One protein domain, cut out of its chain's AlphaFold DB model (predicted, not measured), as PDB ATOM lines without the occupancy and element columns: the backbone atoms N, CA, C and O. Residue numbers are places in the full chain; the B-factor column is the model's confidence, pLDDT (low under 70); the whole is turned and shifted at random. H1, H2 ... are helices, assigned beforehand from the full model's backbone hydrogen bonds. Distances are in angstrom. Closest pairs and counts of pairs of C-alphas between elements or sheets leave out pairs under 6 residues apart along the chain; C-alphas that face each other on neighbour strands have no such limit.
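What this domain is: This is residues 35 to 121 of the 132 residues of an uncharacterized protein of Paraburkholderia sacchari (UniProt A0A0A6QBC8). The chain is wound in stacked turns, a short solenoid of helices in two layers: H4 lies between H2 and H6 in one layer, the three side by side and running the same way, and H1, H3 and H5 make a row in the other layer, running back the opposite way. H7 sits at the far end of the stack next to H5, turned crosswise to it. The printed part has 87 residues with seven named helices, H1 to H7 in that order, and no named strand; its class is all helix. It is compact, with a radius of gyration of the C-alphas of 12.1 A, and spans 34 by 27 by 19 A.

Where its parts are: The two longest helices have ten residues each and both measure 14.1 A: H4, residues 74 to 83, begins at C-alpha 74 at (22.808, -41.484, 28.899), and H6 is residues 100 to 109. H2 is residues 48 to 56, 12.3 A, and H5 is residues 86 to 94, 12.5 A. H3 is residues 60 to 67, 10.2 A. H1, residues 35 to 41, 9.7 A, begins at C-alpha 35 at (9.463, -32.359, 11.150). H7, residues 112 to 119, 10.6 A, ends at C-alpha 119 at (-2.402, -33.481, 34.582).

How they stand to each other: H4 touches H6 at a shallow tilt of 5 degrees, the same way, the closest C-alphas being those of Arg 81 and Leu 106, 6.4 A apart. H4 touches H2 at a shallow tilt of 6 degrees, the same way, with the C-alphas of Ala 52 and Gly 76 closest at 6.9 A. H4 and H5 form a hairpin, opposite ways at 32 degrees, a tilt only just shallow, with the C-alphas of Arg 81 and Arg 89 closest at 5.7 A. H3 touches H5 at a shallow tilt of 17 degrees, the same way; the C-alphas of Ala 67 and Leu 92 are closest at 4.5 A. H1 touches H3 at a shallow tilt of 26 degrees, the same way, closest at the C-alphas of Thr 38 and Val 62, 4.7 A. H7 and H5 only just touch, with 3 pairs of C-alphas within 8 A, the closest those of Ile 86 and Asp 114 at 7.4 A, and stand about perpendicular at 80 degrees. H6 and H7 are apart. Every O i to N i+4 pair is within hydrogen-bond range in H1, H2, H3, H4, H5 and H7, and 5 of 6 are in H6.

The domain as a whole: The two C-alphas farthest apart are those of Lys 49 and Ser 120, at 36.3 A. The printed part has no cut, and no link is long. The mean pLDDT of the printed part is 78.7, and residues 109 to 121 are under 70.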
ATOM      1  N   LYS A  35      10.002 -31.010  11.395       71.00
ATOM      2  CA  LYS A  35       9.463 -32.359  11.150       71.00
ATOM      3  C   LYS A  35      10.548 -33.415  10.929       71.00
ATOM      4  O   LYS A  35      10.493 -34.460  11.565       71.00
ATOM      5  N   VAL A  36      11.545 -33.143  10.084       72.62
ATOM      6  CA  VAL A  36      12.637 -34.095   9.797       72.62
ATOM      7  C   VAL A  36      13.461 -34.355  11.056       72.62
ATOM      8  O   VAL A  36      13.741 -35.506  11.380       72.62
ATOM      9  N   ARG A  37      13.775 -33.296  11.814       77.25
ATOM     10  CA  ARG A  37      14.500 -33.406  13.089       77.25
ATOM     11  C   ARG A  37      13.709 -34.170  14.150       77.25
ATOM     12  O   ARG A  37      14.294 -34.962  14.875       77.25
ATOM     13  N   THR A  38      12.391 -33.998  14.193       77.75
ATOM     14  CA  THR A  38      11.504 -34.763  15.085       77.75
ATOM     15  C   THR A  38      11.450 -36.244  14.691       77.75
ATOM     16  O   THR A  38      11.580 -37.109  15.549       77.75
ATOM     17  N   SER A  39      11.321 -36.563  13.398       78.25
ATOM     18  CA  SER A  39      11.344 -37.954  12.919       78.25
ATOM     19  C   SER A  39      12.673 -38.649  13.212       78.25
ATOM     20  O   SER A  39      12.682 -39.823  13.574       78.25
ATOM     21  N   LEU A  40      13.785 -37.920  13.093       77.12
ATOM     22  CA  LEU A  40      15.103 -38.401  13.492       77.12
ATOM     23  C   LEU A  40      15.196 -38.613  14.995       77.12
ATOM     24  O   LEU A  40      15.591 -39.686  15.425       77.12
ATOM     25  N   ALA A  41      14.764 -37.637  15.789       82.00
ATOM     26  CA  ALA A  41      14.742 -37.732  17.241       82.00
ATOM     27  C   ALA A  41      13.953 -38.940  17.761       82.00
ATOM     28  O   ALA A  41      14.355 -39.504  18.769       82.00
ATOM     29  N   SER A  42      12.894 -39.371  17.071       79.56
ATOM     30  CA  SER A  42      12.133 -40.579  17.420       79.56
ATOM     31  C   SER A  42      12.735 -41.886  16.886       79.56
ATOM     32  O   SER A  42      12.226 -42.960  17.200       79.56
ATOM     33  N   ASN A  43      13.773 -41.832  16.049       79.31
ATOM     34  CA  ASN A  43      14.364 -43.019  15.441       79.31
ATOM     35  C   ASN A  43      15.379 -43.669  16.408       79.31
ATOM     36  O   ASN A  43      16.387 -43.046  16.737       79.31
ATOM     37  N   PRO A  44      15.179 -44.927  16.839       75.44
ATOM     38  CA  PRO A  44      16.070 -45.603  17.785       75.44
ATOM     39  C   PRO A  44      17.444 -45.977  17.206       75.44
ATOM     40  O   PRO A  44      18.295 -46.491  17.924       75.44
ATOM     41  N   VAL A  45      17.688 -45.749  15.918       79.00
ATOM     42  CA  VAL A  45      18.948 -46.109  15.246       79.00
ATOM     43  C   VAL A  45      19.874 -44.889  15.073       79.00
ATOM     44  O   VAL A  45      20.907 -44.973  14.414       79.00
ATOM     45  N   ILE A  46      19.532 -43.729  15.649       76.94
ATOM     46  CA  ILE A  46      20.359 -42.517  15.524       76.94
ATOM     47  C   ILE A  46      21.631 -42.576  16.376       76.94
ATOM     48  O   ILE A  46      21.618 -43.003  17.531       76.94
ATOM     49  N   SER A  47      22.727 -42.064  15.815       81.50
ATOM     50  CA  SER A  47      24.026 -41.995  16.490       81.50
ATOM     51  C   SER A  47      24.042 -40.986  17.647       81.50
ATOM     52  O   SER A  47      23.329 -39.984  17.616       81.50
ATOM     53  N   GLU A  48      24.923 -41.171  18.633       81.44
ATOM     54  CA  GLU A  48      25.094 -40.210  19.739       81.44
ATOM     55  C   GLU A  48      25.467 -38.803  19.244       81.44
ATOM     56  O   GLU A  48      25.004 -37.796  19.779       81.44
ATOM     57  N   LYS A  49      26.246 -38.715  18.158       81.12
ATOM     58  CA  LYS A  49      26.598 -37.443  17.511       81.12
ATOM     59  C   LYS A  49      25.361 -36.737  16.950       81.12
ATOM     60  O   LYS A  49      25.226 -35.524  17.107       81.12
ATOM     61  N   THR A  50      24.459 -37.483  16.316       79.06
ATOM     62  CA  THR A  50      23.153 -36.976  15.869       79.06
ATOM     63  C   THR A  50      22.330 -36.488  17.058       79.06
ATOM     64  O   THR A  50      21.818 -35.369  17.032       79.06
ATOM     65  N   GLN A  51      22.240 -37.292  18.119       84.31
ATOM     66  CA  GLN A  51      21.496 -36.938  19.330       84.31
ATOM     67  C   GLN A  51      22.011 -35.626  19.931       84.31
ATOM     68  O   GLN A  51      21.216 -34.730  20.199       84.31
ATOM     69  N   ALA A  52      23.331 -35.454  20.045       84.19
ATOM     70  CA  ALA A  52      23.946 -34.220  20.531       84.19
ATOM     71  C   ALA A  52      23.583 -32.997  19.668       84.19
ATOM     72  O   ALA A  52      23.265 -31.933  20.199       84.19
ATOM     73  N   ARG A  53      23.568 -33.140  18.335       83.00
ATOM     74  CA  ARG A  53      23.138 -32.056  17.434       83.00
ATOM     75  C   ARG A  53      21.661 -31.718  17.609       83.00
ATOM     76  O   ARG A  53      21.313 -30.543  17.617       83.00
ATOM     77  N   LEU A  54      20.802 -32.724  17.758       82.75
ATOM     78  CA  LEU A  54      19.370 -32.531  17.990       82.75
ATOM     79  C   LEU A  54      19.113 -31.859  19.347       82.75
ATOM     80  O   LEU A  54      18.314 -30.928  19.411       82.75
ATOM     81  N   LEU A  55      19.845 -32.235  20.397       84.81
ATOM     82  CA  LEU A  55      19.803 -31.564  21.703       84.81
ATOM     83  C   LEU A  55      20.229 -30.094  21.601       84.81
ATOM     84  O   LEU A  55      19.581 -29.220  22.173       84.81
ATOM     85  N   ALA A  56      21.259 -29.803  20.801       84.94
ATOM     86  CA  ALA A  56      21.742 -28.443  20.576       84.94
ATOM     87  C   ALA A  56      20.728 -27.536  19.857       84.94
ATOM     88  O   ALA A  56      20.830 -26.317  19.969       84.94
ATOM     89  N   THR A  57      19.730 -28.095  19.157       81.38
ATOM     90  CA  THR A  57      18.668 -27.286  18.524       81.38
ATOM     91  C   THR A  57      17.771 -26.584  19.537       81.38
ATOM     92  O   THR A  57      17.155 -25.580  19.190       81.38
ATOM     93  N   LYS A  58      17.674 -27.117  20.766       79.56
ATOM     94  CA  LYS A  58      16.773 -26.651  21.834       79.56
ATOM     95  C   LYS A  58      15.296 -26.524  21.424       79.56
ATOM     96  O   LYS A  58      14.522 -25.854  22.102       79.56
ATOM     97  N   GLU A  59      14.878 -27.176  20.341       84.19
ATOM     98  CA  GLU A  59      13.481 -27.169  19.914       84.19
ATOM     99  C   GLU A  59      12.663 -28.156  20.738       84.19
ATOM    100  O   GLU A  59      12.893 -29.362  20.687       84.19
ATOM    101  N   GLU A  60      11.653 -27.662  21.451       83.81
ATOM    102  CA  GLU A  60      10.864 -28.471  22.385       83.81
ATOM    103  C   GLU A  60      10.246 -29.722  21.743       83.81
ATOM    104  O   GLU A  60      10.253 -30.799  22.334       83.81
ATOM    105  N   VAL A  61       9.755 -29.623  20.505       83.94
ATOM    106  CA  VAL A  61       9.189 -30.772  19.776       83.94
ATOM    107  C   VAL A  61      10.244 -31.861  19.539       83.94
ATOM    108  O   VAL A  61       9.961 -33.044  19.722       83.94
ATOM    109  N   VAL A  62      11.472 -31.462  19.200       85.25
ATOM    110  CA  VAL A  62      12.603 -32.371  18.965       85.25
ATOM    111  C   VAL A  62      13.092 -32.971  20.285       85.25
ATOM    112  O   VAL A  62      13.328 -34.174  20.360       85.25
ATOM    113  N   LEU A  63      13.182 -32.164  21.346       88.00
ATOM    114  CA  LEU A  63      13.573 -32.625  22.682       88.00
ATOM    115  C   LEU A  63      12.574 -33.639  23.255       88.00
ATOM    116  O   LEU A  63      12.989 -34.634  23.841       88.00
ATOM    117  N   ARG A  64      11.266 -33.434  23.047       86.44
ATOM    118  CA  ARG A  64      10.220 -34.399  23.436       86.44
ATOM    119  C   ARG A  64      10.334 -35.714  22.668       86.44
ATOM    120  O   ARG A  64      10.202 -36.779  23.263       86.44
ATOM    121  N   ALA A  65      10.612 -35.655  21.367       85.69
ATOM    122  CA  ALA A  65      10.842 -36.853  20.565       85.69
ATOM    123  C   ALA A  65      12.091 -37.625  21.024       85.69
ATOM    124  O   ALA A  65      12.028 -38.844  21.171       85.69
ATOM    125  N   LEU A  66      13.187 -36.920  21.340       87.12
ATOM    126  CA  LEU A  66      14.390 -37.526  21.916       87.12
ATOM    127  C   LEU A  66      14.115 -38.150  23.287       87.12
ATOM    128  O   LEU A  66      14.581 -39.252  23.555       87.12
ATOM    129  N   ALA A  67      13.344 -37.475  24.143       86.81
ATOM    130  CA  ALA A  67      12.984 -37.976  25.468       86.81
ATOM    131  C   ALA A  67      12.239 -39.317  25.407       86.81
ATOM    132  O   ALA A  67      12.472 -40.188  26.242       86.81
ATOM    133  N   SER A  68      11.389 -39.498  24.394       85.25
ATOM    134  CA  SER A  68      10.652 -40.740  24.140       85.25
ATOM    135  C   SER A  68      11.447 -41.790  23.355       85.25
ATOM    136  O   SER A  68      10.931 -42.880  23.107       85.25
ATOM    137  N   ASN A  69      12.681 -41.496  22.934       85.25
ATOM    138  CA  ASN A  69      13.484 -42.416  22.136       85.25
ATOM    139  C   ASN A  69      14.144 -43.488  23.023       85.25
ATOM    140  O   ASN A  69      14.935 -43.147  23.908       85.25
ATOM    141  N   PRO A  70      13.890 -44.788  22.795       82.44
ATOM    142  CA  PRO A  70      14.450 -45.861  23.616       82.44
ATOM    143  C   PRO A  70      15.966 -46.057  23.439       82.44
ATOM    144  O   PRO A  70      16.573 -46.778  24.223       82.44
ATOM    145  N   SER A  71      16.590 -45.424  22.448       84.94
ATOM    146  CA  SER A  71      18.042 -45.454  22.224       84.94
ATOM    147  C   SER A  71      18.727 -44.131  22.575       84.94
ATOM    148  O   SER A  71      19.858 -43.881  22.150       84.94
ATOM    149  N   LEU A  72      18.052 -43.254  23.326       86.19
ATOM    150  CA  LEU A  72      18.660 -42.022  23.807       86.19
ATOM    151  C   LEU A  72      19.836 -42.349  24.736       86.19
ATOM    152  O   LEU A  72      19.668 -42.979  25.783       86.19
ATOM    153  N   ALA A  73      21.019 -41.868  24.374       87.38
ATOM    154  CA  ALA A  73      22.240 -42.053  25.134       87.38
ATOM    155  C   ALA A  73      22.159 -41.378  26.505       87.38
ATOM    156  O   ALA A  73      21.557 -40.314  26.655       87.38
ATOM    157  N   VAL A  74      22.831 -41.957  27.502       86.50
ATOM    158  CA  VAL A  74      22.808 -41.484  28.899       86.50
ATOM    159  C   VAL A  74      23.207 -40.008  29.017       86.50
ATOM    160  O   VAL A  74      22.600 -39.264  29.788       86.50
ATOM    161  N   VAL A  75      24.165 -39.550  28.203       87.38
ATOM    162  CA  VAL A  75      24.561 -38.133  28.130       87.38
ATOM    163  C   VAL A  75      23.378 -37.250  27.717       87.38
ATOM    164  O   VAL A  75      23.102 -36.241  28.360       87.38
ATOM    165  N   GLY A  76      22.614 -37.667  26.705       86.06
ATOM    166  CA  GLY A  76      21.410 -36.963  26.273       86.06
ATOM    167  C   GLY A  76      20.283 -36.999  27.306       86.06
ATOM    168  O   GLY A  76      19.578 -36.007  27.482       86.06
ATOM    169  N   GLN A  77      20.151 -38.100  28.050       89.31
ATOM    170  CA  GLN A  77      19.204 -38.192  29.167       89.31
ATOM    171  C   GLN A  77      19.557 -37.182  30.277       89.31
ATOM    172  O   GLN A  77      18.675 -36.514  30.819       89.31
ATOM    173  N   HIS A  78      20.846 -37.025  30.601       88.31
ATOM    174  CA  HIS A  78      21.307 -36.021  31.563       88.31
ATOM    175  C   HIS A  78      21.049 -34.587  31.096       88.31
ATOM    176  O   HIS A  78      20.589 -33.774  31.901       88.31
ATOM    177  N   GLU A  79      21.292 -34.298  29.818       87.75
ATOM    178  CA  GLU A  79      21.011 -32.988  29.224       87.75
ATOM    179  C   GLU A  79      19.517 -32.662  29.247       87.75
ATOM    180  O   GLU A  79      19.132 -31.587  29.693       87.75
ATOM    181  N   LEU A  80      18.648 -33.599  28.858       86.06
ATOM    182  CA  LEU A  80      17.196 -33.394  28.921       86.06
ATOM    183  C   LEU A  80      16.684 -33.237  30.354       86.06
ATOM    184  O   LEU A  80      15.790 -32.432  30.601       86.06
ATOM    185  N   ARG A  81      17.271 -33.946  31.324       85.44
ATOM    186  CA  ARG A  81      16.959 -33.724  32.740       85.44
ATOM    187  C   ARG A  81      17.334 -32.310  33.184       85.44
ATOM    188  O   ARG A  81      16.558 -31.676  33.885       85.44
ATOM    189  N   ALA A  82      18.535 -31.845  32.848       84.56
ATOM    190  CA  ALA A  82      19.041 -30.559  33.326       84.56
ATOM    191  C   ALA A  82      18.388 -29.375  32.598       84.56
ATOM    192  O   ALA A  82      17.933 -28.428  33.233       84.56
ATOM    193  N   ASN A  83      18.280 -29.469  31.273       83.75
ATOM    194  CA  ASN A  83      17.952 -28.362  30.376       83.75
ATOM    195  C   ASN A  83      16.644 -28.561  29.593       83.75
ATOM    196  O   ASN A  83      16.215 -27.649  28.893       83.75
ATOM    197  N   GLY A  84      16.008 -29.732  29.670       81.38
ATOM    198  CA  GLY A  84      14.741 -29.994  28.984       81.38
ATOM    199  C   GLY A  84      13.536 -29.385  29.702       81.38
ATOM    200  O   GLY A  84      13.546 -29.231  30.925       81.38
ATOM    201  N   SER A  85      12.485 -29.082  28.935       83.38
ATOM    202  CA  SER A  85      11.176 -28.654  29.447       83.38
ATOM    203  C   SER A  85      10.555 -29.712  30.366       83.38
ATOM    204  O   SER A  85      10.866 -30.901  30.257       83.38
ATOM    205  N   ILE A  86       9.605 -29.303  31.213       79.06
ATOM    206  CA  ILE A  86       8.869 -30.208  32.114       79.06
ATOM    207  C   ILE A  86       8.258 -31.382  31.327       79.06
ATOM    208  O   ILE A  86       8.434 -32.531  31.716       79.06
ATOM    209  N   GLU A  87       7.652 -31.125  30.161       80.44
ATOM    210  CA  GLU A  87       7.107 -32.181  29.293       80.44
ATOM    211  C   GLU A  87       8.169 -33.179  28.812       80.44
ATOM    212  O   GLU A  87       7.942 -34.387  28.841       80.44
ATOM    213  N   ALA A  88       9.344 -32.701  28.391       84.25
ATOM    214  CA  ALA A  88      10.432 -33.571  27.955       84.25
ATOM    215  C   ALA A  88      10.977 -34.405  29.122       84.25
ATOM    216  O   ALA A  88      11.267 -35.584  28.948       84.25
ATOM    217  N   ARG A  89      11.057 -33.831  30.330       84.88
ATOM    218  CA  ARG A  89      11.433 -34.571  31.542       84.88
ATOM    219  C   ARG A  89      10.391 -35.641  31.882       84.88
ATOM    220  O   ARG A  89      10.763 -36.773  32.157       84.88
ATOM    221  N   VAL A  90       9.099 -35.339  31.795       79.69
ATOM    222  CA  VAL A  90       8.039 -36.338  32.022       79.69
ATOM    223  C   VAL A  90       8.092 -37.466  30.989       79.69
ATOM    224  O   VAL A  90       8.020 -38.634  31.353       79.69
ATOM    225  N   LEU A  91       8.293 -37.157  29.707       82.94
ATOM    226  CA  LEU A  91       8.467 -38.194  28.682       82.94
ATOM    227  C   LEU A  91       9.716 -39.045  28.933       82.94
ATOM    228  O   LEU A  91       9.680 -40.264  28.783       82.94
ATOM    229  N   LEU A  92      10.803 -38.417  29.385       84.44
ATOM    230  CA  LEU A  92      12.031 -39.109  29.747       84.44
ATOM    231  C   LEU A  92      11.818 -40.032  30.959       84.44
ATOM    232  O   LEU A  92      12.291 -41.162  30.952       84.44
ATOM    233  N   SER A  93      11.073 -39.616  31.989       80.62
ATOM    234  CA  SER A  93      10.799 -40.488  33.144       80.62
ATOM    235  C   SER A  93       9.954 -41.710  32.766       80.62
ATOM    236  O   SER A  93      10.169 -42.793  33.321       80.62
ATOM    237  N   GLN A  94       9.055 -41.552  31.790       79.62
ATOM    238  CA  GLN A  94       8.205 -42.613  31.241       79.62
ATOM    239  C   GLN A  94       8.930 -43.537  30.253       79.62
ATOM    240  O   GLN A  94       8.444 -44.630  29.965       79.62
ATOM    241  N   ASN A  95      10.087 -43.131  29.734       81.62
ATOM    242  CA  ASN A  95      10.836 -43.932  28.781       81.62
ATOM    243  C   ASN A  95      11.497 -45.130  29.494       81.62
ATOM    244  O   ASN A  95      12.293 -44.931  30.420       81.62
ATOM    245  N   PRO A  96      11.203 -46.382  29.088       76.88
ATOM    246  CA  PRO A  96      11.713 -47.576  29.759       76.88
ATOM    247  C   PRO A  96      13.240 -47.694  29.684       76.88
ATOM    248  O   PRO A  96      13.849 -48.164  30.647       76.88
ATOM    249  N   SER A  97      13.858 -47.198  28.611       81.88
ATOM    250  CA  SER A  97      15.307 -47.270  28.383       81.88
ATOM    251  C   SER A  97      16.122 -46.224  29.145       81.88
ATOM    252  O   SER A  97      17.348 -46.184  29.034       81.88
ATOM    253  N   VAL A  98      15.470 -45.354  29.920       82.56
ATOM    254  CA  VAL A  98      16.187 -44.387  30.751       82.56
ATOM    255  C   VAL A  98      16.908 -45.081  31.893       82.56
ATOM    256  O   VAL A  98      16.350 -45.935  32.588       82.56
ATOM    257  N   ALA A  99      18.160 -44.676  32.095       84.31
ATOM    258  CA  ALA A  99      19.004 -45.205  33.146       84.31
ATOM    259  C   ALA A  99      18.375 -44.935  34.519       84.31
ATOM    260  O   ALA A  99      17.948 -43.814  34.811       84.31
ATOM    261  N   SER A 100      18.372 -45.943  35.391       78.88
ATOM    262  CA  SER A 100      17.763 -45.871  36.726       78.88
ATOM    263  C   SER A 100      18.262 -44.665  37.529       78.88
ATOM    264  O   SER A 100      17.463 -43.957  38.134       78.88
ATOM    265  N   SER A 101      19.560 -44.356  37.449       81.56
ATOM    266  CA  SER A 101      20.168 -43.195  38.115       81.56
ATOM    267  C   SER A 101      19.687 -41.847  37.568       81.56
ATOM    268  O   SER A 101      19.655 -40.856  38.298       81.56
ATOM    269  N   VAL A 102      19.334 -41.772  36.280       81.81
ATOM    270  CA  VAL A 102      18.743 -40.564  35.689       81.81
ATOM    271  C   VAL A 102      17.287 -40.451  36.111       81.81
ATOM    272  O   VAL A 102      16.876 -39.373  36.527       81.81
ATOM    273  N   ARG A 103      16.543 -41.562  36.057       79.94
ATOM    274  CA  ARG A 103      15.133 -41.650  36.445       79.94
ATOM    275  C   ARG A 103      14.917 -41.233  37.901       79.94
ATOM    276  O   ARG A 103      14.071 -40.386  38.156       79.94
ATOM    277  N   GLU A 104      15.707 -41.758  38.833       80.31
ATOM    278  CA  GLU A 104      15.613 -41.419  40.260       80.31
ATOM    279  C   GLU A 104      15.845 -39.922  40.505       80.31
ATOM    280  O   GLU A 104      15.033 -39.257  41.145       80.31
ATOM    281  N   LYS A 105      16.899 -39.356  39.903       80.69
ATOM    282  CA  LYS A 105      17.170 -37.913  39.978       80.69
ATOM    283  C   LYS A 105      16.082 -37.082  39.304       80.69
ATOM    284  O   LYS A 105      15.795 -35.980  39.759       80.69
ATOM    285  N   LEU A 106      15.478 -37.595  38.229       77.19
ATOM    286  CA  LEU A 106      14.338 -36.955  37.586       77.19
ATOM    287  C   LEU A 106      13.158 -36.867  38.546       77.19
ATOM    288  O   LEU A 106      12.635 -35.778  38.715       77.19
ATOM    289  N   PHE A 107      12.793 -37.971  39.200       72.75
ATOM    290  CA  PHE A 107      11.701 -38.019  40.178       72.75
ATOM    291  C   PHE A 107      11.962 -37.164  41.419       72.75
ATOM    292  O   PHE A 107      11.019 -36.654  42.004       72.75
ATOM    293  N   GLN A 108      13.221 -36.977  41.810       72.56
ATOM    294  CA  GLN A 108      13.571 -36.027  42.869       72.56
ATOM    295  C   GLN A 108      13.437 -34.568  42.407       72.56
ATOM    296  O   GLN A 108      13.099 -33.703  43.206       72.56
ATOM    297  N   SER A 109      13.721 -34.290  41.129       68.38
ATOM    298  CA  SER A 109      13.643 -32.938  40.557       68.38
ATOM    299  C   SER A 109      12.243 -32.535  40.081       68.38
ATOM    300  O   SER A 109      11.929 -31.351  40.069       68.38
ATOM    301  N   LEU A 110      11.423 -33.502  39.663       66.81
ATOM    302  CA  LEU A 110      10.015 -33.332  39.323       66.81
ATOM    303  C   LEU A 110       9.227 -33.434  40.619       66.81
ATOM    304  O   LEU A 110       9.073 -34.521  41.174       66.81
ATOM    305  N   THR A 111       8.728 -32.306  41.108       64.12
ATOM    306  CA  THR A 111       7.845 -32.340  42.268       64.12
ATOM    307  C   THR A 111       6.507 -32.977  41.880       64.12
ATOM    308  O   THR A 111       6.103 -32.984  40.714       64.12
ATOM    309  N   LYS A 112       5.782 -33.523  42.863       58.06
ATOM    310  CA  LYS A 112       4.417 -34.039  42.652       58.06
ATOM    311  C   LYS A 112       3.478 -32.959  42.079       58.06
ATOM    312  O   LYS A 112       2.527 -33.286  41.366       58.06
ATOM    313  N   ASP A 113       3.789 -31.689  42.336       58.12
ATOM    314  CA  ASP A 113       3.116 -30.513  41.787       58.12
ATOM    315  C   ASP A 113       3.386 -30.299  40.293       58.12
ATOM    316  O   ASP A 113       2.454 -29.969  39.563       58.12
ATOM    317  N   ASP A 114       4.599 -30.552  39.789       63.91
ATOM    318  CA  ASP A 114       4.895 -30.477  38.346       63.91
ATOM    319  C   ASP A 114       4.097 -31.524  37.554       63.91
ATOM    320  O   ASP A 114       3.574 -31.244  36.472       63.91
ATOM    321  N   LEU A 115       3.958 -32.728  38.124       60.69
ATOM    322  CA  LEU A 115       3.139 -33.802  37.558       60.69
ATOM    323  C   LEU A 115       1.644 -33.443  37.601       60.69
ATOM    324  O   LEU A 115       0.975 -33.518  36.570       60.69
ATOM    325  N   SER A 116       1.147 -32.949  38.743       58.69
ATOM    326  CA  SER A 116      -0.247 -32.488  38.900       58.69
ATOM    327  C   SER A 116      -0.595 -31.305  37.982       58.69
ATOM    328  O   SER A 116      -1.713 -31.199  37.472       58.69
ATOM    329  N   THR A 117       0.370 -30.417  37.732       58.06
ATOM    330  CA  THR A 117       0.211 -29.253  36.849       58.06
ATOM    331  C   THR A 117       0.098 -29.675  35.386       58.06
ATOM    332  O   THR A 117      -0.683 -29.087  34.635       58.06
ATOM    333  N   LEU A 118       0.822 -30.720  34.973       55.62
ATOM    334  CA  LEU A 118       0.653 -31.315  33.646       55.62
ATOM    335  C   LEU A 118      -0.661 -32.094  33.520       55.62
ATOM    336  O   LEU A 118      -1.300 -32.010  32.474       55.62
ATOM    337  N   GLU A 119      -1.092 -32.810  34.563       53.22
ATOM    338  CA  GLU A 119      -2.402 -33.481  34.582       53.22
ATOM    339  C   GLU A 119      -3.561 -32.483  34.452       53.22
ATOM    340  O   GLU A 119      -4.545 -32.757  33.762       53.22
ATOM    341  N   SER A 120      -3.412 -31.285  35.023       51.75
ATOM    342  CA  SER A 120      -4.389 -30.196  34.892       51.75
ATOM    343  C   SER A 120      -4.386 -29.510  33.518       51.75
ATOM    344  O   SER A 120      -5.296 -28.735  33.228       51.75
ATOM    345  N   ARG A 121      -3.402 -29.781  32.642       51.88
ATOM    346  CA  ARG A 121      -3.347 -29.263  31.261       51.88
ATOM    347  C   ARG A 121      -3.755 -30.375  30.285       51.88
ATOM    348  O   ARG A 121      -2.918 -31.170  29.855       51.88
TER     349      ARG A 121